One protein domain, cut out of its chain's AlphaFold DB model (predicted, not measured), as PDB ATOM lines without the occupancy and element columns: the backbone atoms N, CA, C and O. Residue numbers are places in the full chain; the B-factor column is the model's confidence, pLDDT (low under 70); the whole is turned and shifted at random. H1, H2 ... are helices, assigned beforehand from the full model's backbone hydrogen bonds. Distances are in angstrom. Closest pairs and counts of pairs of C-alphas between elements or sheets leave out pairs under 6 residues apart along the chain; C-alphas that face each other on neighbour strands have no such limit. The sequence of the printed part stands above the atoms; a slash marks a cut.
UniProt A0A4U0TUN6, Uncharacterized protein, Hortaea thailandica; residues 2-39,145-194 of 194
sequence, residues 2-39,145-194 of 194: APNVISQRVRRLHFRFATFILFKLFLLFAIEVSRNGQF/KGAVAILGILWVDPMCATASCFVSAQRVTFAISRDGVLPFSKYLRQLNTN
ATOM      1  N   ALA A   2      -4.125 -19.479 -63.986       37.47
ATOM      2  CA  ALA A   2      -5.302 -18.610 -64.079       37.47
ATOM      3  C   ALA A   2      -4.962 -17.139 -64.408       37.47
ATOM      4  O   ALA A   2      -4.095 -16.560 -63.752       37.47
ATOM      5  N   PRO A   3      -5.628 -16.536 -65.410       41.97
ATOM      6  CA  PRO A   3      -5.372 -15.166 -65.806       41.97
ATOM      7  C   PRO A   3      -5.805 -14.226 -64.681       41.97
ATOM      8  O   PRO A   3      -6.917 -14.298 -64.155       41.97
ATOM      9  N   ASN A   4      -4.903 -13.322 -64.320       54.03
ATOM     10  CA  ASN A   4      -5.166 -12.181 -63.460       54.03
ATOM     11  C   ASN A   4      -6.048 -11.161 -64.201       54.03
ATOM     12  O   ASN A   4      -5.585 -10.087 -64.555       54.03
ATOM     13  N   VAL A   5      -7.317 -11.512 -64.421       52.25
ATOM     14  CA  VAL A   5      -8.459 -10.591 -64.479       52.25
ATOM     15  C   VAL A   5      -9.661 -11.338 -63.898       52.25
ATOM     16  O   VAL A   5     -10.666 -11.588 -64.558       52.25
ATOM     17  N   ILE A   6      -9.585 -11.718 -62.621       57.31
ATOM     18  CA  ILE A   6     -10.821 -11.945 -61.873       57.31
ATOM     19  C   ILE A   6     -11.540 -10.595 -61.909       57.31
ATOM     20  O   ILE A   6     -11.066  -9.631 -61.307       57.31
ATOM     21  N   SER A   7     -12.617 -10.512 -62.697       65.44
ATOM     22  CA  SER A   7     -13.481  -9.338 -62.847       65.44
ATOM     23  C   SER A   7     -13.529  -8.523 -61.553       65.44
ATOM     24  O   SER A   7     -13.733  -9.090 -60.474       65.44
ATOM     25  N   GLN A   8     -13.384  -7.193 -61.631       68.88
ATOM     26  CA  GLN A   8     -13.466  -6.326 -60.446       68.88
ATOM     27  C   GLN A   8     -14.718  -6.597 -59.590       68.88
ATOM     28  O   GLN A   8     -14.713  -6.305 -58.393       68.88
ATOM     29  N   ARG A   9     -15.790  -7.142 -60.187       74.25
ATOM     30  CA  ARG A   9     -16.983  -7.597 -59.463       74.25
ATOM     31  C   ARG A   9     -16.713  -8.820 -58.593       74.25
ATOM     32  O   ARG A   9     -17.126  -8.817 -57.442       74.25
ATOM     33  N   VAL A  10     -16.012  -9.828 -59.103       77.25
ATOM     34  CA  VAL A  10     -15.705 -11.061 -58.364       77.25
ATOM     35  C   VAL A  10     -14.712 -10.780 -57.236       77.25
ATOM     36  O   VAL A  10     -14.922 -11.245 -56.123       77.25
ATOM     37  N   ARG A  11     -13.708  -9.920 -57.456       73.19
ATOM     38  CA  ARG A  11     -12.799  -9.487 -56.379       73.19
ATOM     39  C   ARG A  11     -13.544  -8.717 -55.282       73.19
ATOM     40  O   ARG A  11     -13.347  -8.978 -54.101       73.19
ATOM     41  N   ARG A  12     -14.449  -7.805 -55.661       78.00
ATOM     42  CA  ARG A  12     -15.331  -7.120 -54.700       78.00
ATOM     43  C   ARG A  12     -16.248  -8.093 -53.964       78.00
ATOM     44  O   ARG A  12     -16.445  -7.925 -52.768       78.00
ATOM     45  N   LEU A  13     -16.800  -9.088 -54.653       81.88
ATOM     46  CA  LEU A  13     -17.649 -10.108 -54.044       81.88
ATOM     47  C   LEU A  13     -16.868 -10.940 -53.024       81.88
ATOM     48  O   LEU A  13     -17.351 -11.112 -51.914       81.88
ATOM     49  N   HIS A  14     -15.654 -11.370 -53.370       82.06
ATOM     50  CA  HIS A  14     -14.747 -12.101 -52.484       82.06
ATOM     51  C   HIS A  14     -14.451 -11.323 -51.202       82.06
ATOM     52  O   HIS A  14     -14.667 -11.834 -50.108       82.06
ATOM     53  N   PHE A  15     -14.057 -10.050 -51.320       81.69
ATOM     54  CA  PHE A  15     -13.814  -9.204 -50.149       81.69
ATOM     55  C   PHE A  15     -15.076  -8.984 -49.314       81.69
ATOM     56  O   PHE A  15     -15.026  -9.103 -48.096       81.69
ATOM     57  N   ARG A  16     -16.230  -8.723 -49.945       82.62
ATOM     58  CA  ARG A  16     -17.503  -8.573 -49.222       82.62
ATOM     59  C   ARG A  16     -17.903  -9.855 -48.499       82.62
ATOM     60  O   ARG A  16     -18.404  -9.776 -47.385       82.62
ATOM     61  N   PHE A  17     -17.681 -11.007 -49.122       85.94
ATOM     62  CA  PHE A  17     -17.943 -12.315 -48.538       85.94
ATOM     63  C   PHE A  17     -17.031 -12.583 -47.336       85.94
ATOM     64  O   PHE A  17     -17.538 -12.902 -46.266       85.94
ATOM     65  N   ALA A  18     -15.722 -12.350 -47.471       82.81
ATOM     66  CA  ALA A  18     -14.754 -12.464 -46.378       82.81
ATOM     67  C   ALA A  18     -15.114 -11.550 -45.196       82.81
ATOM     68  O   ALA A  18     -15.240 -11.996 -44.061       82.81
ATOM     69  N   THR A  19     -15.372 -10.268 -45.466       82.62
ATOM     70  CA  THR A  19     -15.767  -9.307 -44.430       82.62
ATOM     71  C   THR A  19     -17.081  -9.710 -43.759       82.62
ATOM     72  O   THR A  19     -17.203  -9.625 -42.541       82.62
ATOM     73  N   PHE A  20     -18.062 -10.185 -44.529       86.75
ATOM     74  CA  PHE A  20     -19.327 -10.662 -43.978       86.75
ATOM     75  C   PHE A  20     -19.140 -11.876 -43.066       86.75
ATOM     76  O   PHE A  20     -19.750 -11.915 -42.000       86.75
ATOM     77  N   ILE A  21     -18.288 -12.834 -43.449       86.19
ATOM     78  CA  ILE A  21     -17.955 -13.995 -42.614       86.19
ATOM     79  C   ILE A  21     -17.308 -13.545 -41.308       86.19
ATOM     80  O   ILE A  21     -17.771 -13.961 -40.250       86.19
ATOM     81  N   LEU A  22     -16.312 -12.658 -41.362       83.31
ATOM     82  CA  LEU A  22     -15.622 -12.167 -40.171       83.31
ATOM     83  C   LEU A  22     -16.587 -11.501 -39.179       83.31
ATOM     84  O   LEU A  22     -16.613 -11.852 -38.000       83.31
ATOM     85  N   PHE A  23     -17.434 -10.578 -39.652       84.50
ATOM     86  CA  PHE A  23     -18.424  -9.919 -38.794       84.50
ATOM     87  C   PHE A  23     -19.478 -10.897 -38.265       84.50
ATOM     88  O   PHE A  23     -19.875 -10.798 -37.107       84.50
ATOM     89  N   LYS A  24     -19.928 -11.859 -39.082       84.69
ATOM     90  CA  LYS A  24     -20.852 -12.913 -38.641       84.69
ATOM     91  C   LYS A  24     -20.228 -13.783 -37.557       84.69
ATOM     92  O   LYS A  24     -20.911 -14.073 -36.585       84.69
ATOM     93  N   LEU A  25     -18.966 -14.174 -37.711       84.62
ATOM     94  CA  LEU A  25     -18.254 -15.001 -36.741       84.62
ATOM     95  C   LEU A  25     -18.079 -14.256 -35.418       84.62
ATOM     96  O   LEU A  25     -18.383 -14.813 -34.368       84.62
ATOM     97  N   PHE A  26     -17.702 -12.976 -35.475       81.94
ATOM     98  CA  PHE A  26     -17.624 -12.125 -34.290       81.94
ATOM     99  C   PHE A  26     -18.980 -11.982 -33.583       81.94
ATOM    100  O   PHE A  26     -19.063 -12.154 -32.370       81.94
ATOM    101  N   LEU A  27     -20.059 -11.720 -34.329       84.25
ATOM    102  CA  LEU A  27     -21.400 -11.591 -33.754       84.25
ATOM    103  C   LEU A  27     -21.921 -12.910 -33.181       84.25
ATOM    104  O   LEU A  27     -22.513 -12.899 -32.109       84.25
ATOM    105  N   LEU A  28     -21.712 -14.036 -33.867       83.00
ATOM    106  CA  LEU A  28     -22.103 -15.355 -33.367       83.00
ATOM    107  C   LEU A  28     -21.374 -15.678 -32.065       83.00
ATOM    108  O   LEU A  28     -22.014 -16.086 -31.103       83.00
ATOM    109  N   PHE A  29     -20.064 -15.428 -32.018       81.00
ATOM    110  CA  PHE A  29     -19.268 -15.610 -30.812       81.00
ATOM    111  C   PHE A  29     -19.759 -14.712 -29.668       81.00
ATOM    112  O   PHE A  29     -20.018 -15.202 -28.575       81.00
ATOM    113  N   ALA A  30     -19.984 -13.419 -29.925       79.75
ATOM    114  CA  ALA A  30     -20.476 -12.484 -28.914       79.75
ATOM    115  C   ALA A  30     -21.889 -12.827 -28.403       79.75
ATOM    116  O   ALA A  30     -22.152 -12.723 -27.206       79.75
ATOM    117  N   ILE A  31     -22.800 -13.246 -29.287       81.62
ATOM    118  CA  ILE A  31     -24.158 -13.664 -28.909       81.62
ATOM    119  C   ILE A  31     -24.100 -14.910 -28.032       81.62
ATOM    120  O   ILE A  31     -24.792 -14.976 -27.022       81.62
ATOM    121  N   GLU A  32     -23.290 -15.889 -28.410       78.12
ATOM    122  CA  GLU A  32     -23.221 -17.153 -27.690       78.12
ATOM    123  C   GLU A  32     -22.587 -16.982 -26.307       78.12
ATOM    124  O   GLU A  32     -23.130 -17.460 -25.313       78.12
ATOM    125  N   VAL A  33     -21.527 -16.176 -26.222       75.38
ATOM    126  CA  VAL A  33     -20.959 -15.739 -24.944       75.38
ATOM    127  C   VAL A  33     -21.990 -14.976 -24.112       75.38
ATOM    128  O   VAL A  33     -22.093 -15.198 -22.915       75.38
ATOM    129  N   SER A  34     -22.809 -14.112 -24.710       76.94
ATOM    130  CA  SER A  34     -23.850 -13.403 -23.956       76.94
ATOM    131  C   SER A  34     -24.955 -14.324 -23.424       76.94
ATOM    132  O   SER A  34     -25.670 -13.919 -22.507       76.94
ATOM    133  N   ARG A  35     -25.161 -15.504 -24.020       75.62
ATOM    134  CA  ARG A  35     -26.212 -16.453 -23.617       75.62
ATOM    135  C   ARG A  35     -25.734 -17.429 -22.553       75.62
ATOM    136  O   ARG A  35     -26.510 -17.742 -21.654       75.62
ATOM    137  N   ASN A  36     -24.492 -17.888 -22.669       68.81
ATOM    138  CA  ASN A  36     -23.962 -18.973 -21.849       68.81
ATOM    139  C   ASN A  36     -22.801 -18.537 -20.945       68.81
ATOM    140  O   ASN A  36     -22.496 -19.239 -19.989       68.81
ATOM    141  N   GLY A  37     -22.157 -17.403 -21.233       63.38
ATOM    142  CA  GLY A  37     -20.934 -16.979 -20.561       63.38
ATOM    143  C   GLY A  37     -21.182 -16.512 -19.133       63.38
ATOM    144  O   GLY A  37     -21.928 -15.556 -18.893       63.38
ATOM    145  N   GLN A  38     -20.508 -17.153 -18.180       68.44
ATOM    146  CA  GLN A  38     -20.353 -16.623 -16.831       68.44
ATOM    147  C   GLN A  38     -19.240 -15.567 -16.848       68.44
ATOM    148  O   GLN A  38     -18.068 -15.869 -17.061       68.44
ATOM    149  N   PHE A  39     -19.599 -14.301 -16.634       74.56
ATOM    150  CA  PHE A  39     -18.616 -13.218 -16.607       74.56
ATOM    151  C   PHE A  39     -17.875 -13.191 -15.267       74.56
ATOM    152  O   PHE A  39     -18.477 -12.986 -14.211       74.56
ATOM    153  N   LYS A 145     -21.306 -28.811 -29.647       82.94
ATOM    154  CA  LYS A 145     -21.960 -28.644 -30.957       82.94
ATOM    155  C   LYS A 145     -21.732 -27.255 -31.553       82.94
ATOM    156  O   LYS A 145     -21.475 -27.151 -32.752       82.94
ATOM    157  N   GLY A 146     -21.821 -26.200 -30.744       80.94
ATOM    158  CA  GLY A 146     -21.582 -24.845 -31.236       80.94
ATOM    159  C   GLY A 146     -20.090 -24.545 -31.402       80.94
ATOM    160  O   GLY A 146     -19.730 -23.883 -32.373       80.94
ATOM    161  N   ALA A 147     -19.213 -25.136 -30.580       84.12
ATOM    162  CA  ALA A 147     -17.764 -25.077 -30.786       84.12
ATOM    163  C   ALA A 147     -17.358 -25.629 -32.164       84.12
ATOM    164  O   ALA A 147     -16.645 -24.961 -32.911       84.12
ATOM    165  N   VAL A 148     -17.878 -26.799 -32.561       86.00
ATOM    166  CA  VAL A 148     -17.615 -27.382 -33.892       86.00
ATOM    167  C   VAL A 148     -18.138 -26.485 -35.019       86.00
ATOM    168  O   VAL A 148     -17.450 -26.306 -36.024       86.00
ATOM    169  N   ALA A 149     -19.322 -25.884 -34.864       85.50
ATOM    170  CA  ALA A 149     -19.875 -24.976 -35.869       85.50
ATOM    171  C   ALA A 149     -19.012 -23.712 -36.046       85.50
ATOM    172  O   ALA A 149     -18.715 -23.321 -37.177       85.50
ATOM    173  N   ILE A 150     -18.567 -23.101 -34.941       85.38
ATOM    174  CA  ILE A 150     -17.697 -21.917 -34.955       85.38
ATOM    175  C   ILE A 150     -16.335 -22.266 -35.562       85.38
ATOM    176  O   ILE A 150     -15.871 -21.549 -36.445       85.38
ATOM    177  N   LEU A 151     -15.723 -23.384 -35.155       86.44
ATOM    178  CA  LEU A 151     -14.446 -23.851 -35.703       86.44
ATOM    179  C   LEU A 151     -14.540 -24.174 -37.201       86.44
ATOM    180  O   LEU A 151     -13.617 -23.867 -37.951       86.44
ATOM    181  N   GLY A 152     -15.661 -24.738 -37.658       86.75
ATOM    182  CA  GLY A 152     -15.897 -25.011 -39.075       86.75
ATOM    183  C   GLY A 152     -15.934 -23.737 -39.921       86.75
ATOM    184  O   GLY A 152     -15.283 -23.666 -40.962       86.75
ATOM    185  N   ILE A 153     -16.634 -22.697 -39.457       85.31
ATOM    186  CA  ILE A 153     -16.659 -21.390 -40.138       85.31
ATOM    187  C   ILE A 153     -15.281 -20.718 -40.055       85.31
ATOM    188  O   ILE A 153     -14.798 -20.178 -41.052       85.31
ATOM    189  N   LEU A 154     -14.621 -20.812 -38.895       85.75
ATOM    190  CA  LEU A 154     -13.265 -20.311 -38.677       85.75
ATOM    191  C   LEU A 154     -12.240 -20.994 -39.582       85.75
ATOM    192  O   LEU A 154     -11.181 -20.434 -39.797       85.75
ATOM    193  N   TRP A 155     -12.512 -22.177 -40.126       86.75
ATOM    194  CA  TRP A 155     -11.611 -22.816 -41.081       86.75
ATOM    195  C   TRP A 155     -11.739 -22.222 -42.491       86.75
ATOM    196  O   TRP A 155     -10.752 -22.101 -43.215       86.75
ATOM    197  N   VAL A 156     -12.942 -21.786 -42.875       87.00
ATOM    198  CA  VAL A 156     -13.220 -21.202 -44.198       87.00
ATOM    199  C   VAL A 156     -12.640 -19.789 -44.331       87.00
ATOM    200  O   VAL A 156     -12.131 -19.426 -45.394       87.00
ATOM    201  N   ASP A 157     -12.682 -18.991 -43.264       84.81
ATOM    202  CA  ASP A 157     -12.218 -17.598 -43.279       84.81
ATOM    203  C   ASP A 157     -10.702 -17.438 -43.591       84.81
ATOM    204  O   ASP A 157     -10.356 -16.751 -44.558       84.81
ATOM    205  N   PRO A 158      -9.772 -18.148 -42.919       83.44
ATOM    206  CA  PRO A 158      -8.352 -18.116 -43.240       83.44
ATOM    207  C   PRO A 158      -8.054 -18.650 -44.635       83.44
ATOM    208  O   PRO A 158      -7.152 -18.133 -45.281       83.44
ATOM    209  N   MET A 159      -8.800 -19.641 -45.139       86.31
ATOM    210  CA  MET A 159      -8.612 -20.131 -46.512       86.31
ATOM    211  C   MET A 159      -8.866 -19.018 -47.537       86.31
ATOM    212  O   MET A 159      -8.117 -18.871 -48.505       86.31
ATOM    213  N   CYS A 160      -9.875 -18.183 -47.289       84.81
ATOM    214  CA  CYS A 160     -10.199 -17.013 -48.099       84.81
ATOM    215  C   CYS A 160      -9.075 -15.955 -48.070       84.81
ATOM    216  O   CYS A 160      -8.684 -15.406 -49.112       84.81
ATOM    217  N   ALA A 161      -8.505 -15.707 -46.887       82.31
ATOM    218  CA  ALA A 161      -7.356 -14.819 -46.714       82.31
ATOM    219  C   ALA A 161      -6.096 -15.373 -47.406       82.31
ATOM    220  O   ALA A 161      -5.451 -14.672 -48.188       82.31
ATOM    221  N   THR A 162      -5.789 -16.654 -47.201       85.00
ATOM    222  CA  THR A 162      -4.646 -17.349 -47.801       85.00
ATOM    223  C   THR A 162      -4.722 -17.359 -49.327       85.00
ATOM    224  O   THR A 162      -3.724 -17.069 -49.987       85.00
ATOM    225  N   ALA A 163      -5.901 -17.600 -49.909       85.31
ATOM    226  CA  ALA A 163      -6.107 -17.496 -51.354       85.31
ATOM    227  C   ALA A 163      -5.742 -16.097 -51.886       85.31
ATOM    228  O   ALA A 163      -5.117 -15.972 -52.940       85.31
ATOM    229  N   SER A 164      -6.064 -15.045 -51.131       80.94
ATOM    230  CA  SER A 164      -5.741 -13.659 -51.496       80.94
ATOM    231  C   SER A 164      -4.230 -13.396 -51.443       80.94
ATOM    232  O   SER A 164      -3.682 -12.752 -52.338       80.94
ATOM    233  N   CYS A 165      -3.535 -13.950 -50.445       81.56
ATOM    234  CA  CYS A 165      -2.075 -13.884 -50.352       81.56
ATOM    235  C   CYS A 165      -1.387 -14.590 -51.526       81.56
ATOM    236  O   CYS A 165      -0.432 -14.046 -52.076       81.56
ATOM    237  N   PHE A 166      -1.881 -15.758 -51.949       83.75
ATOM    238  CA  PHE A 166      -1.328 -16.473 -53.104       83.75
ATOM    239  C   PHE A 166      -1.425 -15.655 -54.395       83.75
ATOM    240  O   PHE A 166      -0.458 -15.604 -55.156       83.75
ATOM    241  N   VAL A 167      -2.545 -14.965 -54.622       80.38
ATOM    242  CA  VAL A 167      -2.713 -14.082 -55.790       80.38
ATOM    243  C   VAL A 167      -1.711 -12.921 -55.763       80.38
ATOM    244  O   VAL A 167      -1.131 -12.583 -56.795       80.38
ATOM    245  N   SER A 168      -1.465 -12.323 -54.596       79.38
ATOM    246  CA  SER A 168      -0.458 -11.263 -54.453       79.38
ATOM    247  C   SER A 168       0.968 -11.785 -54.639       79.38
ATOM    248  O   SER A 168       1.762 -11.162 -55.345       79.38
ATOM    249  N   ALA A 169       1.290 -12.950 -54.073       83.06
ATOM    250  CA  ALA A 169       2.609 -13.566 -54.189       83.06
ATOM    251  C   ALA A 169       2.979 -13.852 -55.653       83.06
ATOM    252  O   ALA A 169       4.094 -13.555 -56.072       83.06
ATOM    253  N   GLN A 170       2.023 -14.325 -56.459       82.62
ATOM    254  CA  GLN A 170       2.227 -14.577 -57.891       82.62
ATOM    255  C   GLN A 170       2.696 -13.332 -58.660       82.62
ATOM    256  O   GLN A 170       3.529 -13.453 -59.558       82.62
ATOM    257  N   ARG A 171       2.212 -12.135 -58.299       78.56
ATOM    258  CA  ARG A 171       2.614 -10.870 -58.944       78.56
ATOM    259  C   ARG A 171       4.079 -10.545 -58.676       78.56
ATOM    260  O   ARG A 171       4.818 -10.219 -59.601       78.56
ATOM    261  N   VAL A 172       4.499 -10.696 -57.422       82.19
ATOM    262  CA  VAL A 172       5.886 -10.467 -57.001       82.19
ATOM    263  C   VAL A 172       6.810 -11.506 -57.637       82.19
ATOM    264  O   VAL A 172       7.829 -11.148 -58.223       82.19
ATOM    265  N   THR A 173       6.430 -12.787 -57.612       82.88
ATOM    266  CA  THR A 173       7.203 -13.859 -58.255       82.88
ATOM    267  C   THR A 173       7.362 -13.622 -59.758       82.88
ATOM    268  O   THR A 173       8.458 -13.801 -60.290       82.88
ATOM    269  N   PHE A 174       6.310 -13.167 -60.444       81.69
ATOM    270  CA  PHE A 174       6.376 -12.833 -61.865       81.69
ATOM    271  C   PHE A 174       7.356 -11.682 -62.142       81.69
ATOM    272  O   PHE A 174       8.220 -11.818 -63.010       81.69
ATOM    273  N   ALA A 175       7.282 -10.588 -61.375       79.25
ATOM    274  CA  ALA A 175       8.184  -9.445 -61.521       79.25
ATOM    275  C   ALA A 175       9.659  -9.841 -61.320       79.25
ATOM    276  O   ALA A 175      10.492  -9.547 -62.170       79.25
ATOM    277  N   ILE A 176       9.966 -10.613 -60.273       82.06
ATOM    278  CA  ILE A 176      11.334 -11.086 -59.998       82.06
ATOM    279  C   ILE A 176      11.812 -12.066 -61.086       82.06
ATOM    280  O   ILE A 176      12.980 -12.058 -61.480       82.06
ATOM    281  N   SER A 177      10.918 -12.909 -61.616       82.38
ATOM    282  CA  SER A 177      11.260 -13.825 -62.713       82.38
ATOM    283  C   SER A 177      11.586 -13.091 -64.019       82.38
ATOM    284  O   SER A 177      12.447 -13.548 -64.772       82.38
ATOM    285  N   ARG A 178      10.949 -11.938 -64.278       78.94
ATOM    286  CA  ARG A 178      11.244 -11.079 -65.435       78.94
ATOM    287  C   ARG A 178      12.672 -10.542 -65.376       78.94
ATOM    288  O   ARG A 178      13.327 -10.488 -66.414       78.94
ATOM    289  N   ASP A 179      13.142 -10.229 -64.175       85.31
ATOM    290  CA  ASP A 179      14.468  -9.659 -63.933       85.31
ATOM    291  C   ASP A 179      15.571 -10.741 -63.885       85.31
ATOM    292  O   ASP A 179      16.745 -10.443 -63.692       85.31
ATOM    293  N   GLY A 180      15.218 -12.017 -64.107       78.50
ATOM    294  CA  GLY A 180      16.172 -13.118 -64.279       78.50
ATOM    295  C   GLY A 180      16.790 -13.659 -62.988       78.50
ATOM    296  O   GLY A 180      17.657 -14.525 -63.056       78.50
ATOM    297  N   VAL A 181      16.326 -13.197 -61.825       80.69
ATOM    298  CA  VAL A 181      16.911 -13.511 -60.509       80.69
ATOM    299  C   VAL A 181      16.556 -14.925 -60.018       80.69
ATOM    300  O   VAL A 181      17.298 -15.516 -59.238       80.69
ATOM    301  N   LEU A 182      15.433 -15.499 -60.472       81.81
ATOM    302  CA  LEU A 182      14.964 -16.813 -60.013       81.81
ATOM    303  C   LEU A 182      15.526 -17.983 -60.844       81.81
ATOM    304  O   LEU A 182      15.537 -17.905 -62.081       81.81
ATOM    305  N   PRO A 183      15.883 -19.120 -60.207       73.75
ATOM    306  CA  PRO A 183      16.101 -20.367 -60.933       73.75
ATOM    307  C   PRO A 183      14.799 -20.753 -61.656       73.75
ATOM    308  O   PRO A 183      13.713 -20.636 -61.093       73.75
ATOM    309  N   PHE A 184      14.893 -21.173 -62.921       76.69
ATOM    310  CA  PHE A 184      13.745 -21.437 -63.813       76.69
ATOM    311  C   PHE A 184      12.914 -20.207 -64.240       76.69
ATOM    312  O   PHE A 184      11.764 -20.351 -64.666       76.69
ATOM    313  N   SER A 185      13.506 -19.006 -64.240       71.69
ATOM    314  CA  SER A 185      12.880 -17.757 -64.723       71.69
ATOM    315  C   SER A 185      12.182 -17.870 -66.090       71.69
ATOM    316  O   SER A 185      11.132 -17.267 -66.296       71.69
ATOM    317  N   LYS A 186      12.700 -18.699 -67.010       71.06
ATOM    318  CA  LYS A 186      12.100 -18.947 -68.337       71.06
ATOM    319  C   LYS A 186      10.689 -19.551 -68.289       71.06
ATOM    320  O   LYS A 186       9.899 -19.266 -69.186       71.06
ATOM    321  N   TYR A 187      10.377 -20.362 -67.278       74.19
ATOM    322  CA  TYR A 187       9.042 -20.948 -67.096       74.19
ATOM    323  C   TYR A 187       8.123 -20.010 -66.306       74.19
ATOM    324  O   TYR A 187       6.957 -19.856 -66.653       74.19
ATOM    325  N   LEU A 188       8.659 -19.330 -65.286       70.81
ATOM    326  CA  LEU A 188       7.896 -18.435 -64.404       70.81
ATOM    327  C   LEU A 188       7.499 -17.102 -65.068       70.81
ATOM    328  O   LEU A 188       6.519 -16.483 -64.664       70.81
ATOM    329  N   ARG A 189       8.218 -16.687 -66.119       68.44
ATOM    330  CA  ARG A 189       7.931 -15.481 -66.914       68.44
ATOM    331  C   ARG A 189       6.789 -15.668 -67.933       68.44
ATOM    332  O   ARG A 189       6.390 -14.708 -68.589       68.44
ATOM    333  N   GLN A 190       6.261 -16.875 -68.125       69.56
ATOM    334  CA  GLN A 190       5.211 -17.099 -69.124       69.56
ATOM    335  C   GLN A 190       3.847 -16.616 -68.608       69.56
ATOM    336  O   GLN A 190       3.274 -17.195 -67.687       69.56
ATOM    337  N   LEU A 191       3.308 -15.558 -69.224       63.97
ATOM    338  CA  LEU A 191       1.913 -15.146 -69.054       63.97
ATOM    339  C   LEU A 191       1.045 -15.915 -70.051       63.97
ATOM    340  O   LEU A 191       1.383 -16.001 -71.229       63.97
ATOM    341  N   ASN A 192      -0.078 -16.462 -69.588       57.50
ATOM    342  CA  ASN A 192      -1.065 -17.065 -70.477       57.50
ATOM    343  C   ASN A 192      -1.862 -15.950 -71.170       57.50
ATOM    344  O   ASN A 192      -2.620 -15.245 -70.505       57.50
ATOM    345  N   THR A 193      -1.681 -15.786 -72.478       45.56
ATOM    346  CA  THR A 193      -2.461 -14.864 -73.312       45.56
ATOM    347  C   THR A 193      -3.801 -15.523 -73.639       45.56
ATOM    348  O   THR A 193      -3.895 -16.306 -74.578       45.56
ATOM    349  N   ASN A 194      -4.822 -15.269 -72.824       38.53
ATOM    350  CA  ASN A 194      -6.228 -15.506 -73.158       38.53
ATOM    351  C   ASN A 194      -7.070 -14.376 -72.577       38.53
ATOM    352  O   ASN A 194      -6.895 -14.101 -71.366       38.53
TER     353      ASN A 194
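This is residues 2 to 39 and 145 to 194 of the 194 residues of an uncharacterized protein of Hortaea thailandica (UniProt A0A4U0TUN6). Two long helices, H1 and H2, run opposite ways and cross at a narrow angle, with the short H3 folded back on the last residues of H2. The 88 printed residues hold these three helices in chain order and no named strand: all helix. The whole is an extended rod, 60 by 29 by 19 A, with a radius of gyration of the C-alphas of 19.6 A.

H1, residues 8 to 36, touches H2, residues 145 to 178, at a shallow tilt of 30 degrees, with residues 18 to 29 and 150 to 161 alone; the closest C-alphas, of Ala 18 and Asp 157, are 6.5 A apart. H3, residues 185 to 188, touches residues 173 to 178 of H2 alone, the closest C-alphas being those of Ser 177 and Ser 185, 4.7 A apart. H1 and H3 are apart. Every O i to N i+4 pair is within hydrogen-bond range in H1, 26 of 30 in H2; H3 is too short for one.

H1 begins at C-alpha 8 (-13.466, -6.326, -60.446) and measures 42.0 A. H2, 51.0 A, ends at C-alpha 178 (11.244, -11.079, -65.435).

Residues 40 to 144 are not printed; C-alphas 39 and 145 are 21.3 A apart. Residues 2 to 8, 36 to 38 and 189 to 194 have pLDDT under 70.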